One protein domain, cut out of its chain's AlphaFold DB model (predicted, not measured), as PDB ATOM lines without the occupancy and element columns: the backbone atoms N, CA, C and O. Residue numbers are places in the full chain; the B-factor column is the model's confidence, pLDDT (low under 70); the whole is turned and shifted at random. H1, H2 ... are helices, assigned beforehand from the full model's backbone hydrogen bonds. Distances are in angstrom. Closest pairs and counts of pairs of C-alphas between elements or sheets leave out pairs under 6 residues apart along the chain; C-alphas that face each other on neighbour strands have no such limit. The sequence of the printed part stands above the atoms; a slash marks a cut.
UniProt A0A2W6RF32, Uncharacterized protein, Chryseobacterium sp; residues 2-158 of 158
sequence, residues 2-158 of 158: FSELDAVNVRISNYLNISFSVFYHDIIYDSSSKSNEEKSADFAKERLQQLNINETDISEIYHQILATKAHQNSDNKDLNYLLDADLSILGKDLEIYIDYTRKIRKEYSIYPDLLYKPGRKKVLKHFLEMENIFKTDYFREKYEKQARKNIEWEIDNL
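AT A GLANCE: This is residues 2 to 158 of the 158 residues of an uncharacterized protein of Chryseobacterium sp (UniProt A0A2W6RF32). Two helical lobes are bridged by H5, which runs through the middle: H1 to H4 make one lobe, with H3 and H4 side by side as a hairpin, and H6, H7 and H8 make the other. The 157 printed residues have eight named helices, H1 to H8 in chain order, and no named strand; the class is all helix. The whole is compact, with a radius of gyration of the C-alphas of 16.3 A and spans of 48 by 35 by 24 A.

HOW THE PARTS SIT: Start at H1, residues 2 to 11, which touches the hub H5, residues 77 to 91, closest at the C-alphas of Glu 4 and Ala 85, 5.8 A. Next, H2, residues 15 to 24, touches H4, residues 55 to 67, at a steep tilt of 56 degrees, closest at C-alphas 21 and 61, 5.5 A. H3, residues 36 to 50, forms a hairpin with H4, closest at C-alphas 41 and 62, 4.9 A. H6, residues 94 to 107, is about perpendicular to H5, at 87 degrees. H8, residues 137 to 157, touches H5, closest at C-alphas 91 and 147, 3.9 A. H7, residues 113 to 129, forms a hairpin with H8, closest at C-alphas 121 and 155, 5.8 A. H3 and H4 are apart from H6, H7 and H8. Every O i to N i+4 pair is within hydrogen-bond range in H2, H3, H4 and H6, against 2 of 6 in H1, with 4 of 7 O i to N i+3 pairs, 8 of 11 in H5, 12 of 13 in H7 and 15 of 17 in H8.

IN THESE COORDINATES: Find C-alpha 2 at (248.242, 211.623, 189.883), where H1 begins. H3 is 21.3 A long, H7 23.6 A and H8 29.5 A, ending at C-alpha 157, (235.057, 184.996, 194.448); H8 has a kink of 50 degrees near residue 144.

THE WHOLE: The two C-alphas farthest apart, those of Asn 52 and Asp 156, are 49.6 A apart. The printed part has no cut, the link from H2 to H3 is long, and no printed residue is under 70.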
ATOM      1  N   PHE A   2     247.387 210.700 190.664       96.38
ATOM      2  CA  PHE A   2     248.242 211.623 189.883       96.38
ATOM      3  C   PHE A   2     248.739 211.053 188.548       96.38
ATOM      4  O   PHE A   2     248.532 211.680 187.521       96.38
ATOM      5  N   SER A   3     249.245 209.815 188.523       95.06
ATOM      6  CA  SER A   3     249.678 209.170 187.273       95.06
ATOM      7  C   SER A   3     248.580 209.052 186.206       95.06
ATOM      8  O   SER A   3     248.875 209.005 185.017       95.06
ATOM      9  N   GLU A   4     247.311 208.959 186.615       97.06
ATOM     10  CA  GLU A   4     246.181 208.939 185.682       97.06
ATOM     11  C   GLU A   4     245.828 210.341 185.195       97.06
ATOM     12  O   GLU A   4     245.555 210.528 184.012       97.06
ATOM     13  N   LEU A   5     245.858 211.314 186.107       97.19
ATOM     14  CA  LEU A   5     245.524 212.709 185.835       97.19
ATOM     15  C   LEU A   5     246.590 213.401 184.983       97.19
ATOM     16  O   LEU A   5     246.239 214.195 184.116       97.19
ATOM     17  N   ASP A   6     247.864 213.040 185.137       95.94
ATOM     18  CA  ASP A   6     248.960 213.549 184.308       95.94
ATOM     19  C   ASP A   6     248.730 213.245 182.819       95.94
ATOM     20  O   ASP A   6     249.038 214.067 181.959       95.94
ATOM     21  N   ALA A   7     248.116 212.100 182.498       95.38
ATOM     22  CA  ALA A   7     247.819 211.713 181.118       95.38
ATOM     23  C   ALA A   7     246.679 212.530 180.476       95.38
ATOM     24  O   ALA A   7     246.511 212.506 179.256       95.38
ATOM     25  N   VAL A   8     245.890 213.242 181.284       95.81
ATOM     26  CA  VAL A   8     244.767 214.081 180.841       95.81
ATOM     27  C   VAL A   8     244.897 215.528 181.309       95.81
ATOM     28  O   VAL A   8     243.941 216.284 181.180       95.81
ATOM     29  N   ASN A   9     246.062 215.946 181.809       94.62
ATOM     30  CA  ASN A   9     246.246 217.262 182.427       94.62
ATOM     31  C   ASN A   9     245.864 218.423 181.491       94.62
ATOM     32  O   ASN A   9     245.231 219.376 181.926       94.62
ATOM     33  N   VAL A  10     246.135 218.300 180.187       95.88
ATOM     34  CA  VAL A  10     245.766 219.279 179.150       95.88
ATOM     35  C   VAL A  10     244.255 219.419 178.947       95.88
ATOM     36  O   VAL A  10     243.810 220.337 178.263       95.88
ATOM     37  N   ARG A  11     243.460 218.490 179.489       96.00
ATOM     38  CA  ARG A  11     241.992 218.481 179.434       96.00
ATOM     39  C   ARG A  11     241.351 218.998 180.722       96.00
ATOM     40  O   ARG A  11     240.127 219.090 180.760       96.00
ATOM     41  N   ILE A  12     242.156 219.292 181.744       96.62
ATOM     42  CA  ILE A  12     241.719 219.779 183.052       96.62
ATOM     43  C   ILE A  12     241.981 221.283 183.098       96.62
ATOM     44  O   ILE A  12     243.112 221.733 182.921       96.62
ATOM     45  N   SER A  13     240.929 222.060 183.330       96.50
ATOM     46  CA  SER A  13     240.986 223.524 183.329       96.50
ATOM     47  C   SER A  13     241.706 224.064 184.566       96.50
ATOM     48  O   SER A  13     242.531 224.968 184.449       96.50
ATOM     49  N   ASN A  14     241.429 223.495 185.742       96.06
ATOM     50  CA  ASN A  14     242.056 223.872 187.007       96.06
ATOM     51  C   ASN A  14     242.760 222.676 187.670       96.06
ATOM     52  O   ASN A  14     242.297 222.093 188.651       96.06
ATOM     53  N   TYR A  15     243.927 222.314 187.126       96.56
ATOM     54  CA  TYR A  15     244.720 221.185 187.628       96.56
ATOM     55  C   TYR A  15     245.184 221.366 189.080       96.56
ATOM     56  O   TYR A  15     245.385 220.380 189.790       96.56
ATOM     57  N   LEU A  16     245.343 222.613 189.540       95.88
ATOM     58  CA  LEU A  16     245.746 222.900 190.913       95.88
ATOM     59  C   LEU A  16     244.644 222.511 191.908       95.88
ATOM     60  O   LEU A  16     244.941 221.813 192.877       95.88
ATOM     61  N   ASN A  17     243.388 222.883 191.639       97.56
ATOM     62  CA  ASN A  17     242.255 222.492 192.485       97.56
ATOM     63  C   ASN A  17     242.109 220.968 192.525       97.56
ATOM     64  O   ASN A  17     242.089 220.387 193.609       97.56
ATOM     65  N   ILE A  18     242.167 220.311 191.359       98.00
ATOM     66  CA  ILE A  18     242.176 218.843 191.281       98.00
ATOM     67  C   ILE A  18     243.307 218.248 192.124       98.00
ATOM     68  O   ILE A  18     243.089 217.285 192.855       98.00
ATOM     69  N   SER A  19     244.509 218.820 192.065       97.62
ATOM     70  CA  SER A  19     245.659 218.327 192.829       97.62
ATOM     71  C   SER A  19     245.442 218.432 194.339       97.62
ATOM     72  O   SER A  19     245.790 217.501 195.070       97.62
ATOM     73  N   PHE A  20     244.832 219.521 194.819       98.31
ATOM     74  CA  PHE A  20     244.448 219.642 196.225       98.31
ATOM     75  C   PHE A  20     243.381 218.620 196.611       98.31
ATOM     76  O   PHE A  20     243.528 217.960 197.639       98.31
ATOM     77  N   SER A  21     242.354 218.421 195.785       98.38
ATOM     78  CA  SER A  21     241.334 217.404 196.052       98.38
ATOM     79  C   SER A  21     241.919 215.995 196.085       98.38
ATOM     80  O   SER A  21     241.621 215.244 197.008       98.38
ATOM     81  N   VAL A  22     242.830 215.648 195.170       97.94
ATOM     82  CA  VAL A  22     243.564 214.371 195.218       97.94
ATOM     83  C   VAL A  22     244.309 214.223 196.543       97.94
ATOM     84  O   VAL A  22     244.238 213.166 197.164       97.94
ATOM     85  N   PHE A  23     245.010 215.268 196.986       97.62
ATOM     86  CA  PHE A  23     245.800 215.220 198.215       97.62
ATOM     87  C   PHE A  23     244.937 215.072 199.474       97.62
ATOM     88  O   PHE A  23     245.348 214.395 200.415       97.62
ATOM     89  N   TYR A  24     243.758 215.698 199.501       98.12
ATOM     90  CA  TYR A  24     242.951 215.796 200.714       98.12
ATOM     91  C   TYR A  24     241.747 214.854 200.791       98.12
ATOM     92  O   TYR A  24     241.283 214.644 201.906       98.12
ATOM     93  N   HIS A  25     241.230 214.292 199.690       97.69
ATOM     94  CA  HIS A  25     239.918 213.621 199.720       97.69
ATOM     95  C   HIS A  25     239.804 212.478 200.748       97.69
ATOM     96  O   HIS A  25     238.783 212.375 201.419       97.69
ATOM     97  N   ASP A  26     240.885 211.724 200.957       95.75
ATOM     98  CA  ASP A  26     240.969 210.615 201.921       95.75
ATOM     99  C   ASP A  26     241.911 210.909 203.111       95.75
ATOM    100  O   ASP A  26     242.376 209.995 203.795       95.75
ATOM    101  N   ILE A  27     242.222 212.184 203.392       97.38
ATOM    102  CA  ILE A  27     243.132 212.553 204.497       97.38
ATOM    103  C   ILE A  27     242.579 212.118 205.866       97.38
ATOM    104  O   ILE A  27     243.345 211.734 206.753       97.38
ATOM    105  N   ILE A  28     241.254 212.165 206.039       96.88
ATOM    106  CA  ILE A  28     240.549 211.606 207.189       96.88
ATOM    107  C   ILE A  28     239.870 210.316 206.748       96.88
ATOM    108  O   ILE A  28     238.951 210.340 205.934       96.88
ATOM    109  N   TYR A  29     240.278 209.194 207.338       92.19
ATOM    110  CA  TYR A  29     239.743 207.889 206.974       92.19
ATOM    111  C   TYR A  29     239.456 207.013 208.196       92.19
ATOM    112  O   TYR A  29     240.342 206.722 209.003       92.19
ATOM    113  N   ASP A  30     238.208 206.562 208.306       91.50
ATOM    114  CA  ASP A  30     237.745 205.553 209.259       91.50
ATOM    115  C   ASP A  30     236.764 204.611 208.546       91.50
ATOM    116  O   ASP A  30     235.673 205.021 208.145       91.50
ATOM    117  N   SER A  31     237.138 203.335 208.406       85.69
ATOM    118  CA  SER A  31     236.349 202.305 207.705       85.69
ATOM    119  C   SER A  31     234.919 202.109 208.244       85.69
ATOM    120  O   SER A  31     234.060 201.572 207.538       85.69
ATOM    121  N   SER A  32     234.643 202.536 209.482       86.25
ATOM    122  CA  SER A  32     233.329 202.437 210.136       86.25
ATOM    123  C   SER A  32     232.469 203.702 209.999       86.25
ATOM    124  O   SER A  32     231.278 203.696 210.329       86.25
ATOM    125  N   SER A  33     233.058 204.788 209.497       90.69
ATOM    126  CA  SER A  33     232.459 206.117 209.409       90.69
ATOM    127  C   SER A  33     231.863 206.377 208.024       90.69
ATOM    128  O   SER A  33     232.408 205.987 206.998       90.69
ATOM    129  N   LYS A  34     230.727 207.081 207.998       90.44
ATOM    130  CA  LYS A  34     230.088 207.583 206.767       90.44
ATOM    131  C   LYS A  34     230.356 209.067 206.526       90.44
ATOM    132  O   LYS A  34     229.646 209.661 205.723       90.44
ATOM    133  N   SER A  35     231.258 209.679 207.287       95.12
ATOM    134  CA  SER A  35     231.545 211.117 207.232       95.12
ATOM    135  C   SER A  35     233.001 211.421 206.889       95.12
ATOM    136  O   SER A  35     233.512 212.471 207.270       95.12
ATOM    137  N   ASN A  36     233.695 210.480 206.244       96.38
ATOM    138  CA  ASN A  36     235.116 210.626 205.936       96.38
ATOM    139  C   ASN A  36     235.332 211.757 204.937       96.38
ATOM    140  O   ASN A  36     236.109 212.662 205.215       96.38
ATOM    141  N   GLU A  37     234.561 211.777 203.852       96.62
ATOM    142  CA  GLU A  37     234.664 212.786 202.802       96.62
ATOM    143  C   GLU A  37     234.294 214.175 203.336       96.62
ATOM    144  O   GLU A  37     235.005 215.141 203.074       96.62
ATOM    145  N   GLU A  38     233.242 214.285 204.158       97.88
ATOM    146  CA  GLU A  38     232.880 215.543 204.820       97.88
ATOM    147  C   GLU A  38     234.001 216.060 205.731       97.88
ATOM    148  O   GLU A  38     234.391 217.222 205.636       97.88
ATOM    149  N   LYS A  39     234.577 215.192 206.572       98.19
ATOM    150  CA  LYS A  39     235.675 215.575 207.472       98.19
ATOM    151  C   LYS A  39     236.950 215.927 206.709       98.19
ATOM    152  O   LYS A  39     237.654 216.855 207.101       98.19
ATOM    153  N   SER A  40     237.255 215.200 205.638       98.50
ATOM    154  CA  SER A  40     238.371 215.494 204.740       98.50
ATOM    155  C   SER A  40     238.188 216.844 204.049       98.50
ATOM    156  O   SER A  40     239.133 217.629 203.985       98.50
ATOM    157  N   ALA A  41     236.974 217.153 203.587       98.44
ATOM    158  CA  ALA A  41     236.647 218.433 202.968       98.44
ATOM    159  C   ALA A  41     236.756 219.594 203.970       98.44
ATOM    160  O   ALA A  41     237.371 220.618 203.659       98.44
ATOM    161  N   ASP A  42     236.234 219.423 205.189       98.50
ATOM    162  CA  ASP A  42     236.356 220.411 206.268       98.50
ATOM    163  C   ASP A  42     237.833 220.652 206.627       98.50
ATOM    164  O   ASP A  42     238.283 221.798 206.694       98.50
ATOM    165  N   PHE A  43     238.624 219.581 206.756       98.50
ATOM    166  CA  PHE A  43     240.063 219.681 207.006       98.50
ATOM    167  C   PHE A  43     240.797 220.398 205.866       98.50
ATOM    168  O   PHE A  43     241.633 221.268 206.117       98.50
ATOM    169  N   ALA A  44     240.492 220.063 204.608       98.56
ATOM    170  CA  ALA A  44     241.080 220.716 203.441       98.56
ATOM    171  C   ALA A  44     240.793 222.218 203.454       98.56
ATOM    172  O   ALA A  44     241.712 223.023 203.305       98.56
ATOM    173  N   LYS A  45     239.537 222.601 203.706       98.62
ATOM    174  CA  LYS A  45     239.119 224.000 203.808       98.62
ATOM    175  C   LYS A  45     239.940 224.760 204.848       98.62
ATOM    176  O   LYS A  45     240.522 225.788 204.511       98.62
ATOM    177  N   GLU A  46     240.052 224.243 206.071       98.38
ATOM    178  CA  GLU A  46     240.838 224.889 207.132       98.38
ATOM    179  C   GLU A  46     242.309 225.086 206.731       98.38
ATOM    180  O   GLU A  46     242.897 226.142 206.976       98.38
ATOM    181  N   ARG A  47     242.918 224.082 206.085       98.31
ATOM    182  CA  ARG A  47     244.314 224.155 205.630       98.31
ATOM    183  C   ARG A  47     244.509 225.142 204.490       98.31
ATOM    184  O   ARG A  47     245.464 225.913 204.518       98.31
ATOM    185  N   LEU A  48     243.619 225.150 203.508       98.25
ATOM    186  CA  LEU A  48     243.724 226.030 202.345       98.25
ATOM    187  C   LEU A  48     243.490 227.499 202.716       98.25
ATOM    188  O   LEU A  48     244.165 228.375 202.177       98.25
ATOM    189  N   GLN A  49     242.626 227.768 203.701       98.12
ATOM    190  CA  GLN A  49     242.475 229.103 204.285       98.12
ATOM    191  C   GLN A  49     243.778 229.590 204.935       98.12
ATOM    192  O   GLN A  49     244.186 230.729 204.719       98.12
ATOM    193  N   GLN A  50     244.492 228.722 205.664       97.75
ATOM    194  CA  GLN A  50     245.807 229.054 206.244       97.75
ATOM    195  C   GLN A  50     246.875 229.342 205.174       97.75
ATOM    196  O   GLN A  50     247.824 230.082 205.432       97.75
ATOM    197  N   LEU A  51     246.715 228.781 203.972       96.81
ATOM    198  CA  LEU A  51     247.584 229.020 202.819       96.81
ATOM    199  C   LEU A  51     247.176 230.254 201.995       96.81
ATOM    200  O   LEU A  51     247.842 230.562 201.009       96.81
ATOM    201  N   ASN A  52     246.132 230.984 202.403       96.75
ATOM    202  CA  ASN A  52     245.568 232.132 201.684       96.75
ATOM    203  C   ASN A  52     245.115 231.798 200.248       96.75
ATOM    204  O   ASN A  52     245.209 232.641 199.352       96.75
ATOM    205  N   ILE A  53     244.624 230.576 200.017       97.81
ATOM    206  CA  ILE A  53     243.918 230.238 198.774       97.81
ATOM    207  C   ILE A  53     242.586 231.003 198.745       97.81
ATOM    208  O   ILE A  53     241.988 231.264 199.789       97.81
ATOM    209  N   ASN A  54     242.130 231.413 197.561       97.38
ATOM    210  CA  ASN A  54     240.886 232.174 197.451       97.38
ATOM    211  C   ASN A  54     239.658 231.298 197.764       97.38
ATOM    212  O   ASN A  54     239.645 230.093 197.518       97.38
ATOM    213  N   GLU A  55     238.603 231.923 198.289       97.75
ATOM    214  CA  GLU A  55     237.392 231.222 198.741       97.75
ATOM    215  C   GLU A  55     236.654 230.484 197.610       97.75
ATOM    216  O   GLU A  55     236.008 229.467 197.862       97.75
ATOM    217  N   THR A  56     236.760 230.948 196.360       97.56
ATOM    218  CA  THR A  56     236.150 230.267 195.207       97.56
ATOM    219  C   THR A  56     236.821 228.920 194.939       97.56
ATOM    220  O   THR A  56     236.119 227.916 194.827       97.56
ATOM    221  N   ASP A  57     238.156 228.873 194.923       97.94
ATOM    222  CA  ASP A  57     238.923 227.630 194.771       97.94
ATOM    223  C   ASP A  57     238.713 226.693 195.964       97.94
ATOM    224  O   ASP A  57     238.513 225.494 195.785       97.94
ATOM    225  N   ILE A  58     238.683 227.230 197.189       98.50
ATOM    226  CA  ILE A  58     238.400 226.438 198.395       98.50
ATOM    227  C   ILE A  58     237.021 225.780 198.303       98.50
ATOM    228  O   ILE A  58     236.888 224.591 198.589       98.50
ATOM    229  N   SER A  59     235.996 226.534 197.894       98.06
ATOM    230  CA  SER A  59     234.645 226.002 197.713       98.06
ATOM    231  C   SER A  59     234.611 224.923 196.634       98.06
ATOM    232  O   SER A  59     233.935 223.910 196.810       98.06
ATOM    233  N   GLU A  60     235.337 225.107 195.531       97.62
ATOM    234  CA  GLU A  60     235.423 224.095 194.480       97.62
ATOM    235  C   GLU A  60     236.099 222.814 194.989       97.62
ATOM    236  O   GLU A  60     235.519 221.738 194.861       97.62
ATOM    237  N   ILE A  61     237.267 222.921 195.628       98.50
ATOM    238  CA  ILE A  61     238.008 221.784 196.198       98.50
ATOM    239  C   ILE A  61     237.147 221.028 197.216       98.50
ATOM    240  O   ILE A  61     237.103 219.798 197.201       98.50
ATOM    241  N   TYR A  62     236.422 221.761 198.064       98.44
ATOM    242  CA  TYR A  62     235.485 221.199 199.032       98.44
ATOM    243  C   TYR A  62     234.413 220.342 198.346       98.44
ATOM    244  O   TYR A  62     234.212 219.182 198.702       98.44
ATOM    245  N   HIS A  63     233.755 220.880 197.315       97.69
ATOM    246  CA  HIS A  63     232.750 220.139 196.550       97.69
ATOM    247  C   HIS A  63     233.342 218.958 195.778       97.69
ATOM    248  O   HIS A  63     232.701 217.911 195.690       97.69
ATOM    249  N   GLN A  64     234.557 219.104 195.251       98.12
ATOM    250  CA  GLN A  64     235.267 218.032 194.564       98.12
ATOM    251  C   GLN A  64     235.547 216.850 195.504       98.12
ATOM    252  O   GLN A  64     235.313 215.710 195.111       98.12
ATOM    253  N   ILE A  65     235.966 217.111 196.749       98.38
ATOM    254  CA  ILE A  65     236.167 216.070 197.771       98.38
ATOM    255  C   ILE A  65     234.837 215.405 198.139       98.38
ATOM    256  O   ILE A  65     234.742 214.187 198.129       98.38
ATOM    257  N   LEU A  66     233.774 216.169 198.400       97.62
ATOM    258  CA  LEU A  66     232.475 215.570 198.738       97.62
ATOM    259  C   LEU A  66     231.928 214.656 197.633       97.62
ATOM    260  O   LEU A  66     231.267 213.653 197.910       97.62
ATOM    261  N   ALA A  67     232.187 215.000 196.373       96.81
ATOM    262  CA  ALA A  67     231.717 214.233 195.232       96.81
ATOM    263  C   ALA A  67     232.379 212.845 195.109       96.81
ATOM    264  O   ALA A  67     231.767 211.949 194.513       96.81
ATOM    265  N   THR A  68     233.561 212.620 195.706       95.69
ATOM    266  CA  THR A  68     234.223 211.296 195.710       95.69
ATOM    267  C   THR A  68     233.466 210.260 196.537       95.69
ATOM    268  O   THR A  68     233.739 209.076 196.430       95.69
ATOM    269  N   LYS A  69     232.459 210.658 197.317       93.31
ATOM    270  CA  LYS A  69     231.628 209.731 198.093       93.31
ATOM    271  C   LYS A  69     230.685 208.881 197.244       93.31
ATOM    272  O   LYS A  69     230.403 207.729 197.564       93.31
ATOM    273  N   ALA A  70     230.093 209.499 196.222       89.31
ATOM    274  CA  ALA A  70     229.002 208.910 195.443       89.31
ATOM    275  C   ALA A  70     229.384 208.641 193.985       89.31
ATOM    276  O   ALA A  70     228.639 207.957 193.284       89.31
ATOM    277  N   HIS A  71     230.494 209.223 193.518       92.19
ATOM    278  CA  HIS A  71     230.996 209.108 192.147       92.19
ATOM    279  C   HIS A  71     229.907 209.300 191.086       92.19
ATOM    280  O   HIS A  71     229.874 208.586 190.083       92.19
ATOM    281  N   GLN A  72     228.994 210.244 191.301       91.81
ATOM    282  CA  GLN A  72     227.947 210.566 190.334       91.81
ATOM    283  C   GLN A  72     228.510 211.438 189.213       91.81
ATOM    284  O   GLN A  72     229.472 212.175 189.410       91.81
ATOM    285  N   ASN A  73     227.911 211.344 188.026       91.12
ATOM    286  CA  ASN A  73     228.289 212.210 186.916       91.12
ATOM    287  C   ASN A  73     228.013 213.680 187.268       91.12
ATOM    288  O   ASN A  73     226.973 213.988 187.851       91.12
ATOM    289  N   SER A  74     228.925 214.570 186.888       93.31
ATOM    290  CA  SER A  74     228.809 216.008 187.118       93.31
ATOM    291  C   SER A  74     228.803 216.788 185.806       93.31
ATOM    292  O   SER A  74     229.430 216.381 184.827       93.31
ATOM    293  N   ASP A  75     228.156 217.952 185.802       92.62
ATOM    294  CA  ASP A  75     228.294 218.932 184.718       92.62
ATOM    295  C   ASP A  75     229.682 219.605 184.732       92.62
ATOM    296  O   ASP A  75     230.136 220.129 183.710       92.62
ATOM    297  N   ASN A  76     230.395 219.558 185.866       93.81
ATOM    298  CA  ASN A  76     231.793 219.976 185.942       93.81
ATOM    299  C   ASN A  76     232.698 218.876 185.355       93.81
ATOM    300  O   ASN A  76     232.874 217.801 185.930       93.81
ATOM    301  N   LYS A  77     233.305 219.173 184.202       93.25
ATOM    302  CA  LYS A  77     234.183 218.245 183.476       93.25
ATOM    303  C   LYS A  77     235.449 217.877 184.248       93.25
ATOM    304  O   LYS A  77     235.849 216.718 184.199       93.25
ATOM    305  N   ASP A  78     236.058 218.828 184.950       95.81
ATOM    306  CA  ASP A  78     237.289 218.594 185.712       95.81
ATOM    307  C   ASP A  78     237.018 217.626 186.872       95.81
ATOM    308  O   ASP A  78     237.786 216.688 187.097       95.81
ATOM    309  N   LEU A  79     235.868 217.782 187.538       97.00
ATOM    310  CA  LEU A  79     235.423 216.859 188.582       97.00
ATOM    311  C   LEU A  79     235.274 215.427 188.049       97.00
ATOM    312  O   LEU A  79     235.715 214.483 188.696       97.00
ATOM    313  N   ASN A  80     234.725 215.241 186.849       97.81
ATOM    314  CA  ASN A  80     234.609 213.898 186.274       97.81
ATOM    315  C   ASN A  80     235.977 213.214 186.088       97.81
ATOM    316  O   ASN A  80     236.072 212.007 186.305       97.81
ATOM    317  N   TYR A  81     237.047 213.956 185.773       98.12
ATOM    318  CA  TYR A  81     238.402 213.389 185.726       98.12
ATOM    319  C   TYR A  81     238.929 212.986 187.108       98.12
ATOM    320  O   TYR A  81     239.588 211.953 187.218       98.12
ATOM    321  N   LEU A  82     238.630 213.754 188.164       98.12
ATOM    322  CA  LEU A  82     238.966 213.375 189.542       98.12
ATOM    323  C   LEU A  82     238.283 212.063 189.937       98.12
ATOM    324  O   LEU A  82     238.954 211.142 190.399       98.12
ATOM    325  N   LEU A  83     236.968 211.975 189.713       98.00
ATOM    326  CA  LEU A  83     236.171 210.790 190.041       98.00
ATOM    327  C   LEU A  83     236.650 209.556 189.269       98.00
ATOM    328  O   LEU A  83     236.713 208.460 189.819       98.00
ATOM    329  N   ASP A  84     237.019 209.731 188.002       98.38
ATOM    330  CA  ASP A  84     237.551 208.647 187.182       98.38
ATOM    331  C   ASP A  84     238.947 208.200 187.629       98.38
ATOM    332  O   ASP A  84     239.249 207.003 187.652       98.38
ATOM    333  N   ALA A  85     239.806 209.149 188.007       98.12
ATOM    334  CA  ALA A  85     241.133 208.849 188.526       98.12
ATOM    335  C   ALA A  85     241.072 208.101 189.863       98.12
ATOM    336  O   ALA A  85     241.911 207.222 190.094       98.12
ATOM    337  N   ASP A  86     240.093 208.420 190.709       97.94
ATOM    338  CA  ASP A  86     239.828 207.724 191.969       97.94
ATOM    339  C   ASP A  86     239.405 206.262 191.724       97.94
ATOM    340  O   ASP A  86     240.020 205.315 192.216       97.94
ATOM    341  N   LEU A  87     238.451 206.051 190.813       98.00
ATOM    342  CA  LEU A  87     237.958 204.716 190.453       98.00
ATOM    343  C   LEU A  87     238.916 203.898 189.568       98.00
ATOM    344  O   LEU A  87     238.649 202.729 189.279       98.00
ATOM    345  N   SER A  88     240.044 204.467 189.136       98.19
ATOM    346  CA  SER A  88     240.961 203.832 188.175       98.19
ATOM    347  C   SER A  88     241.520 202.480 188.630       98.19
ATOM    348  O   SER A  88     241.880 201.659 187.784       98.19
ATOM    349  N   ILE A  89     241.566 202.213 189.943       98.12
ATOM    350  CA  ILE A  89     241.986 200.913 190.487       98.12
ATOM    351  C   ILE A  89     241.086 199.770 190.008       98.12
ATOM    352  O   ILE A  89     241.578 198.667 189.775       98.12
ATOM    353  N   LEU A  90     239.794 200.043 189.785       98.50
ATOM    354  CA  LEU A  90     238.835 199.047 189.319       98.50
ATOM    355  C   LEU A  90     239.234 198.499 187.947       98.50
ATOM    356  O   LEU A  90     239.107 197.304 187.710       98.50
ATOM    357  N   GLY A  91     239.772 199.345 187.067       98.44
ATOM    358  CA  GLY A  91     240.155 198.980 185.702       98.44
ATOM    359  C   GLY A  91     241.579 198.460 185.524       98.44
ATOM    360  O   GLY A  91     242.002 198.280 184.384       98.44
ATOM    361  N   LYS A  92     242.349 198.253 186.599       98.31
ATOM    362  CA  LYS A  92     243.727 197.745 186.495       98.31
ATOM    363  C   LYS A  92     243.778 196.273 186.099       98.31
ATOM    364  O   LYS A  92     242.775 195.562 186.142       98.31
ATOM    365  N   ASP A  93     244.969 195.810 185.732       98.25
ATOM    366  CA  ASP A  93     245.215 194.393 185.482       98.25
ATOM    367  C   ASP A  93     244.785 193.546 186.685       98.25
ATOM    368  O   ASP A  93     244.902 193.971 187.839       98.25
ATOM    369  N   LEU A  94     244.291 192.336 186.409       97.94
ATOM    370  CA  LEU A  94     243.662 191.480 187.415       97.94
ATOM    371  C   LEU A  94     244.566 191.232 188.633       97.94
ATOM    372  O   LEU A  94     244.079 191.224 189.755       97.94
ATOM    373  N   GLU A  95     245.875 191.074 188.439       98.12
ATOM    374  CA  GLU A  95     246.827 190.873 189.540       98.12
ATOM    375  C   GLU A  95     246.859 192.072 190.507       98.12
ATOM    376  O   GLU A  95     246.729 191.896 191.720       98.12
ATOM    377  N   ILE A  96     246.920 193.296 189.970       98.31
ATOM    378  CA  ILE A  96     246.874 194.539 190.755       98.31
ATOM    379  C   ILE A  96     245.526 194.655 191.475       98.31
ATOM    380  O   ILE A  96     245.471 195.023 192.651       98.31
ATOM    381  N   TYR A  97     244.440 194.324 190.776       98.56
ATOM    382  CA  TYR A  97     243.099 194.358 191.343       98.56
ATOM    383  C   TYR A  97     242.934 193.358 192.498       98.56
ATOM    384  O   TYR A  97     242.416 193.718 193.551       98.56
ATOM    385  N   ILE A  98     243.439 192.130 192.358       98.38
ATOM    386  CA  ILE A  98     243.430 191.110 193.418       98.38
ATOM    387  C   ILE A  98     244.176 191.600 194.662       98.38
ATOM    388  O   ILE A  98     243.718 191.409 195.792       98.38
ATOM    389  N   ASP A  99     245.326 192.242 194.488       98.38
ATOM    390  CA  ASP A  99     246.062 192.792 195.623       98.38
ATOM    391  C   ASP A  99     245.312 193.942 196.298       98.38
ATOM    392  O   ASP A  99     245.338 194.057 197.528       98.38
ATOM    393  N   TYR A 100     244.590 194.751 195.524       98.00
ATOM    394  CA  TYR A 100     243.661 195.743 196.056       98.00
ATOM    395  C   TYR A 100     242.527 195.092 196.869       98.00
ATOM    396  O   TYR A 100     242.337 195.465 198.028       98.00
ATOM    397  N   THR A 101     241.836 194.066 196.354       98.00
ATOM    398  CA  THR A 101     240.734 193.410 197.094       98.00
ATOM    399  C   THR A 101     241.215 192.759 198.392       98.00
ATOM    400  O   THR A 101     240.550 192.856 199.424       98.00
ATOM    401  N   ARG A 102     242.420 192.171 198.396       97.56
ATOM    402  CA  ARG A 102     243.058 191.636 199.612       97.56
ATOM    403  C   ARG A 102     243.312 192.719 200.657       97.56
ATOM    404  O   ARG A 102     243.116 192.461 201.845       97.56
ATOM    405  N   LYS A 103     243.761 193.910 200.246       97.06
ATOM    406  CA  LYS A 103     243.965 195.052 201.156       97.06
ATOM    407  C   LYS A 103     242.637 195.520 201.747       97.06
ATOM    408  O   LYS A 103     242.543 195.596 202.967       97.06
ATOM    409  N   ILE A 104     241.603 195.682 200.920       95.44
ATOM    410  CA  ILE A 104     240.252 196.021 201.392       95.44
ATOM    411  C   ILE A 104     239.740 194.963 202.378       95.44
ATOM    412  O   ILE A 104     239.240 195.299 203.448       95.44
ATOM    413  N   ARG A 105     239.900 193.663 202.094       95.88
ATOM    414  CA  ARG A 105     239.453 192.622 203.034       95.88
ATOM    415  C   ARG A 105     240.164 192.714 204.385       95.88
ATOM    416  O   ARG A 105     239.508 192.501 205.406       95.88
ATOM    417  N   LYS A 106     241.471 193.005 204.392       95.44
ATOM    418  CA  LYS A 106     242.261 193.198 205.620       95.44
ATOM    419  C   LYS A 106     241.800 194.417 206.407       95.44
ATOM    420  O   LYS A 106     241.721 194.345 207.623       95.44
ATOM    421  N   GLU A 107     241.489 195.507 205.728       93.06
ATOM    422  CA  GLU A 107     241.024 196.739 206.357       93.06
ATOM    423  C   GLU A 107     239.683 196.544 207.079       93.06
ATOM    424  O   GLU A 107     239.518 196.919 208.235       93.06
ATOM    425  N   TYR A 108     238.765 195.813 206.446       93.12
ATOM    426  CA  TYR A 108     237.470 195.451 207.020       93.12
ATOM    427  C   TYR A 108     237.519 194.141 207.836       93.12
ATOM    428  O   TYR A 108     236.498 193.460 207.986       93.12
ATOM    429  N   SER A 109     238.682 193.740 208.370       93.69
ATOM    430  CA  SER A 109     238.839 192.476 209.116       93.69
ATOM    431  C   SER A 109     238.000 192.402 210.391       93.69
ATOM    432  O   SER A 109     237.716 191.304 210.862       93.69
ATOM    433  N   ILE A 110     237.588 193.551 210.940       92.62
ATOM    434  CA  ILE A 110     236.690 193.623 212.102       92.62
ATOM    435  C   ILE A 110     235.307 193.026 211.808       92.62
ATOM    436  O   ILE A 110     234.636 192.538 212.718       92.62
ATOM    437  N   TYR A 111     234.884 193.022 210.541       94.44
ATOM    438  CA  TYR A 111     233.608 192.449 210.137       94.44
ATOM    439  C   TYR A 111     233.770 190.976 209.732       94.44
ATOM    440  O   TYR A 111     234.612 190.652 208.882       94.44
ATOM    441  N   PRO A 112     232.938 190.069 210.279       96.19
ATOM    442  CA  PRO A 112     232.904 188.684 209.836       96.19
ATOM    443  C   PRO A 112     232.389 188.590 208.397       96.19
ATOM    444  O   PRO A 112     231.627 189.439 207.928       96.19
ATOM    445  N   ASP A 113     232.748 187.506 207.714       96.75
ATOM    446  CA  ASP A 113     232.404 187.277 206.307       96.75
ATOM    447  C   ASP A 113     230.896 187.352 206.023       96.75
ATOM    448  O   ASP A 113     230.496 187.862 204.977       96.75
ATOM    449  N   LEU A 114     230.059 186.923 206.976       96.50
ATOM    450  CA  LEU A 114     228.597 186.988 206.876       96.50
ATOM    451  C   LEU A 114     228.065 188.426 206.719       96.50
ATOM    452  O   LEU A 114     227.009 188.616 206.124       96.50
ATOM    453  N   LEU A 115     228.787 189.429 207.230       95.94
ATOM    454  CA  LEU A 115     228.438 190.847 207.091       95.94
ATOM    455  C   LEU A 115     229.230 191.521 205.966       95.94
ATOM    456  O   LEU A 115     228.661 192.279 205.179       95.94
ATOM    457  N   TYR A 116     230.527 191.219 205.862       96.25
ATOM    458  CA  TYR A 116     231.411 191.830 204.872       96.25
ATOM    459  C   TYR A 116     231.011 191.469 203.437       96.25
ATOM    460  O   TYR A 116     230.839 192.363 202.610       96.25
ATOM    461  N   LYS A 117     230.819 190.176 203.129       97.31
ATOM    462  CA  LYS A 117     230.593 189.720 201.748       97.31
ATOM    463  C   LYS A 117     229.314 190.312 201.140       97.31
ATOM    464  O   LYS A 117     229.401 190.847 200.033       97.31
ATOM    465  N   PRO A 118     228.144 190.314 201.818       97.38
ATOM    466  CA  PRO A 118     226.948 190.958 201.273       97.38
ATOM    467  C   PRO A 118     227.114 192.472 201.093       97.38
ATOM    468  O   PRO A 118     226.686 193.013 200.073       97.38
ATOM    469  N   GLY A 119     227.763 193.150 202.049       96.19
ATOM    470  CA  GLY A 119     228.032 194.587 201.973       96.19
ATOM    471  C   GLY A 119     228.933 194.945 200.792       96.19
ATOM    472  O   GLY A 119     228.587 195.812 199.988       96.19
ATOM    473  N   ARG A 120     230.037 194.213 200.621       97.38
ATOM    474  CA  ARG A 120     230.965 194.399 199.503       97.38
ATOM    475  C   ARG A 120     230.298 194.102 198.161       97.38
ATOM    476  O   ARG A 120     230.382 194.930 197.259       97.38
ATOM    477  N   LYS A 121     229.544 192.998 198.043       98.06
ATOM    478  CA  LYS A 121     228.769 192.693 196.825       98.06
ATOM    479  C   LYS A 121     227.774 193.800 196.483       98.06
ATOM    480  O   LYS A 121     227.588 194.082 195.307       98.06
ATOM    481  N   LYS A 122     227.146 194.442 197.474       97.12
ATOM    482  CA  LYS A 122     226.227 195.564 197.232       97.12
ATOM    483  C   LYS A 122     226.939 196.765 196.598       97.12
ATOM    484  O   LYS A 122     226.425 197.310 195.629       97.12
ATOM    485  N   VAL A 123     228.113 197.146 197.109       95.38
ATOM    486  CA  VAL A 123     228.923 198.244 196.541       95.38
ATOM    487  C   VAL A 123     229.360 197.918 195.111       95.38
ATOM    488  O   VAL A 123     229.201 198.727 194.208       95.38
ATOM    489  N   LEU A 124     229.850 196.701 194.887       98.00
ATOM    490  CA  LEU A 124     230.296 196.246 193.570       98.00
ATOM    491  C   LEU A 124     229.160 196.211 192.538       98.00
ATOM    492  O   LEU A 124     229.325 196.673 191.411       98.00
ATOM    493  N   LYS A 125     227.981 195.716 192.934       97.94
ATOM    494  CA  LYS A 125     226.789 195.716 192.076       97.94
ATOM    495  C   LYS A 125     226.331 197.125 191.723       97.94
ATOM    496  O   LYS A 125     225.959 197.342 190.578       97.94
ATOM    497  N   HIS A 126     226.423 198.071 192.658       96.31
ATOM    498  CA  HIS A 126     226.097 199.467 192.378       96.31
ATOM    499  C   HIS A 126     226.919 200.023 191.203       96.31
ATOM    500  O   HIS A 126     226.350 200.655 190.321       96.31
ATOM    501  N   PHE A 127     228.220 199.718 191.126       96.94
ATOM    502  CA  PHE A 127     229.040 200.112 189.974       96.94
ATOM    503  C   PHE A 127     228.609 199.426 188.671       96.94
ATOM    504  O   PHE A 127     228.586 200.069 187.625       96.94
ATOM    505  N   LEU A 128     228.233 198.141 188.709       97.56
ATOM    506  CA  LEU A 128     227.753 197.431 187.515       97.56
ATOM    507  C   LEU A 128     226.406 197.959 186.999       97.56
ATOM    508  O   LEU A 128     226.159 197.881 185.795       97.56
ATOM    509  N   GLU A 129     225.564 198.493 187.887       96.44
ATOM    510  CA  GLU A 129     224.274 199.115 187.561       96.44
ATOM    511  C   GLU A 129     224.418 200.494 186.900       96.44
ATOM    512  O   GLU A 129     223.480 200.962 186.253       96.44
ATOM    513  N   MET A 130     225.577 201.150 187.029       95.00
ATOM    514  CA  MET A 130     225.846 202.398 186.315       95.00
ATOM    515  C   MET A 130     225.939 202.128 184.811       95.00
ATOM    516  O   MET A 130     226.541 201.140 184.386       95.00
ATOM    517  N   GLU A 131     225.409 203.042 183.994       95.12
ATOM    518  CA  GLU A 131     225.572 202.978 182.534       95.12
ATOM    519  C   GLU A 131     227.060 202.958 182.157       95.12
ATOM    520  O   GLU A 131     227.499 202.119 181.375       95.12
ATOM    521  N   ASN A 132     227.846 203.833 182.791       96.81
ATOM    522  CA  ASN A 132     229.299 203.859 182.697       96.81
ATOM    523  C   ASN A 132     229.887 204.050 184.101       96.81
ATOM    524  O   ASN A 132     229.469 204.960 184.825       96.81
ATOM    525  N   ILE A 133     230.858 203.216 184.482       98.00
ATOM    526  CA  ILE A 133     231.611 203.372 185.735       98.00
ATOM    527  C   ILE A 133     232.466 204.637 185.646       98.00
ATOM    528  O   ILE A 133     232.493 205.433 186.587       98.00
ATOM    529  N   PHE A 134     233.109 204.844 184.494       98.44
ATOM    530  CA  PHE A 134     233.904 206.036 184.202       98.44
ATOM    531  C   PHE A 134     233.083 207.090 183.444       98.44
ATOM    532  O   PHE A 134     232.212 206.778 182.629       98.44
ATOM    533  N   LYS A 135     233.321 208.368 183.725       97.19
ATOM    534  CA  LYS A 135     232.483 209.504 183.316       97.19
ATOM    535  C   LYS A 135     233.012 210.127 182.035       97.19
ATOM    536  O   LYS A 135     232.233 210.578 181.202       97.19
ATOM    537  N   THR A 136     234.325 210.122 181.861       97.69
ATOM    538  CA  THR A 136     235.012 210.698 180.709       97.69
ATOM    539  C   THR A 136     235.364 209.627 179.684       97.69
ATOM    540  O   THR A 136     235.728 208.503 180.032       97.69
ATOM    541  N   ASP A 137     235.301 209.982 178.401       97.38
ATOM    542  CA  ASP A 137     235.545 209.029 177.310       97.38
ATOM    543  C   ASP A 137     236.941 208.400 177.389       97.38
ATOM    544  O   ASP A 137     237.084 207.195 177.205       97.38
ATOM    545  N   TYR A 138     237.955 209.179 177.782       97.88
ATOM    546  CA  TYR A 138     239.319 208.676 177.953       97.88
ATOM    547  C   TYR A 138     239.402 207.536 178.983       97.88
ATOM    548  O   TYR A 138     240.009 206.501 178.711       97.88
ATOM    549  N   PHE A 139     238.783 207.691 180.159       98.44
ATOM    550  CA  PHE A 139     238.804 206.642 181.180       98.44
ATOM    551  C   PHE A 139     237.857 205.489 180.841       98.44
ATOM    552  O   PHE A 139     238.188 204.343 181.141       98.44
ATOM    553  N   ARG A 140     236.735 205.749 180.160       98.44
ATOM    554  CA  ARG A 140     235.848 204.686 179.662       98.44
ATOM    555  C   ARG A 140     236.580 203.756 178.703       98.44
ATOM    556  O   ARG A 140     236.610 202.548 178.925       98.44
ATOM    557  N   GLU A 141     237.217 204.318 177.679       98.38
ATOM    558  CA  GLU A 141     237.991 203.557 176.694       98.38
ATOM    559  C   GLU A 141     239.120 202.762 177.357       98.38
ATOM    560  O   GLU A 141     239.365 201.605 177.008       98.38
ATOM    561  N   LYS A 142     239.785 203.370 178.344       98.38
ATOM    562  CA  LYS A 142     240.933 202.774 179.027       98.38
ATOM    563  C   LYS A 142     240.550 201.680 180.028       98.38
ATOM    564  O   LYS A 142     241.275 200.694 180.135       98.38
ATOM    565  N   TYR A 143     239.450 201.841 180.767       98.69
ATOM    566  CA  TYR A 143     239.202 201.065 181.986       98.69
ATOM    567  C   TYR A 143     237.840 200.385 182.090       98.69
ATOM    568  O   TYR A 143     237.755 199.376 182.788       98.69
ATOM    569  N   GLU A 144     236.791 200.854 181.408       98.69
ATOM    570  CA  GLU A 144     235.411 200.381 181.631       98.69
ATOM    571  C   GLU A 144     235.291 198.857 181.484       98.69
ATOM    572  O   GLU A 144     234.796 198.156 182.371       98.69
ATOM    573  N   LYS A 145     235.821 198.320 180.378       98.69
ATOM    574  CA  LYS A 145     235.759 196.885 180.077       98.69
ATOM    575  C   LYS A 145     236.503 196.044 181.113       98.69
ATOM    576  O   LYS A 145     236.028 194.966 181.467       98.69
ATOM    577  N   GLN A 146     237.674 196.495 181.562       98.81
ATOM    578  CA  GLN A 146     238.465 195.753 182.541       98.81
ATOM    579  C   GLN A 146     237.854 195.867 183.942       98.81
ATOM    580  O   GLN A 146     237.796 194.869 184.654       98.81
ATOM    581  N   ALA A 147     237.313 197.036 184.296       98.81
ATOM    582  CA  ALA A 147     236.643 197.265 185.568       98.81
ATOM    583  C   ALA A 147     235.443 196.346 185.760       98.81
ATOM    584  O   ALA A 147     235.350 195.676 186.784       98.81
ATOM    585  N   ARG A 148     234.572 196.228 184.753       98.75
ATOM    586  CA  ARG A 148     233.418 195.321 184.827       98.75
ATOM    587  C   ARG A 148     233.840 193.866 185.034       98.75
ATOM    588  O   ARG A 148     233.333 193.223 185.945       98.75
ATOM    589  N   LYS A 149     234.842 193.389 184.286       98.75
ATOM    590  CA  LYS A 149     235.396 192.033 184.457       98.75
ATOM    591  C   LYS A 149     235.967 191.798 185.855       98.75
ATOM    592  O   LYS A 149     235.740 190.745 186.440       98.75
ATOM    593  N   ASN A 150     236.725 192.758 186.374       98.88
ATOM    594  CA  ASN A 150     237.324 192.675 187.703       98.88
ATOM    595  C   ASN A 150     236.253 192.636 188.801       98.88
ATOM    596  O   ASN A 150     236.341 191.825 189.723       98.88
ATOM    597  N   ILE A 151     235.226 193.478 188.676       98.75
ATOM    598  CA  ILE A 151     234.107 193.541 189.616       98.75
ATOM    599  C   ILE A 151     233.292 192.241 189.595       98.75
ATOM    600  O   ILE A 151     232.994 191.697 190.657       98.75
ATOM    601  N   GLU A 152     232.955 191.724 188.411       98.69
ATOM    602  CA  GLU A 152     232.272 190.432 188.250       98.69
ATOM    603  C   GLU A 152     233.091 189.296 188.873       98.69
ATOM    604  O   GLU A 152     232.577 188.534 189.692       98.69
ATOM    605  N   TRP A 153     234.395 189.251 188.578       98.69
ATOM    606  CA  TRP A 153     235.308 188.285 189.176       98.69
ATOM    607  C   TRP A 153     235.319 188.375 190.710       98.69
ATOM    608  O   TRP A 153     235.240 187.346 191.379       98.69
ATOM    609  N   GLU A 154     235.372 189.577 191.294       98.50
ATOM    610  CA  GLU A 154     235.331 189.735 192.754       98.50
ATOM    611  C   GLU A 154     233.993 189.268 193.335       98.50
ATOM    612  O   GLU A 154     233.984 188.570 194.344       98.50
ATOM    613  N   ILE A 155     232.863 189.582 192.696       98.44
ATOM    614  CA  ILE A 155     231.539 189.126 193.145       98.44
ATOM    615  C   ILE A 155     231.454 187.593 193.192       98.44
ATOM    616  O   ILE A 155     230.885 187.054 194.149       98.44
ATOM    617  N   ASP A 156     232.019 186.905 192.199       98.00
ATOM    618  CA  ASP A 156     232.016 185.440 192.110       98.00
ATOM    619  C   ASP A 156     232.975 184.777 193.110       98.00
ATOM    620  O   ASP A 156     232.744 183.645 193.535       98.00
ATOM    621  N   ASN A 157     234.026 185.492 193.529       96.31
ATOM    622  CA  ASN A 157     235.057 184.996 194.448       96.31
ATOM    623  C   ASN A 157     234.901 185.499 195.899       96.31
ATOM    624  O   ASN A 157     235.709 185.143 196.761       96.31
ATOM    625  N   LEU A 158     233.868 186.303 196.182       93.75
ATOM    626  CA  LEU A 158     233.465 186.737 197.528       93.75
ATOM    627  C   LEU A 158     232.579 185.704 198.219       93.75
ATOM    628  O   LEU A 158     231.445 185.438 197.751       93.75
TER     629      LEU A 158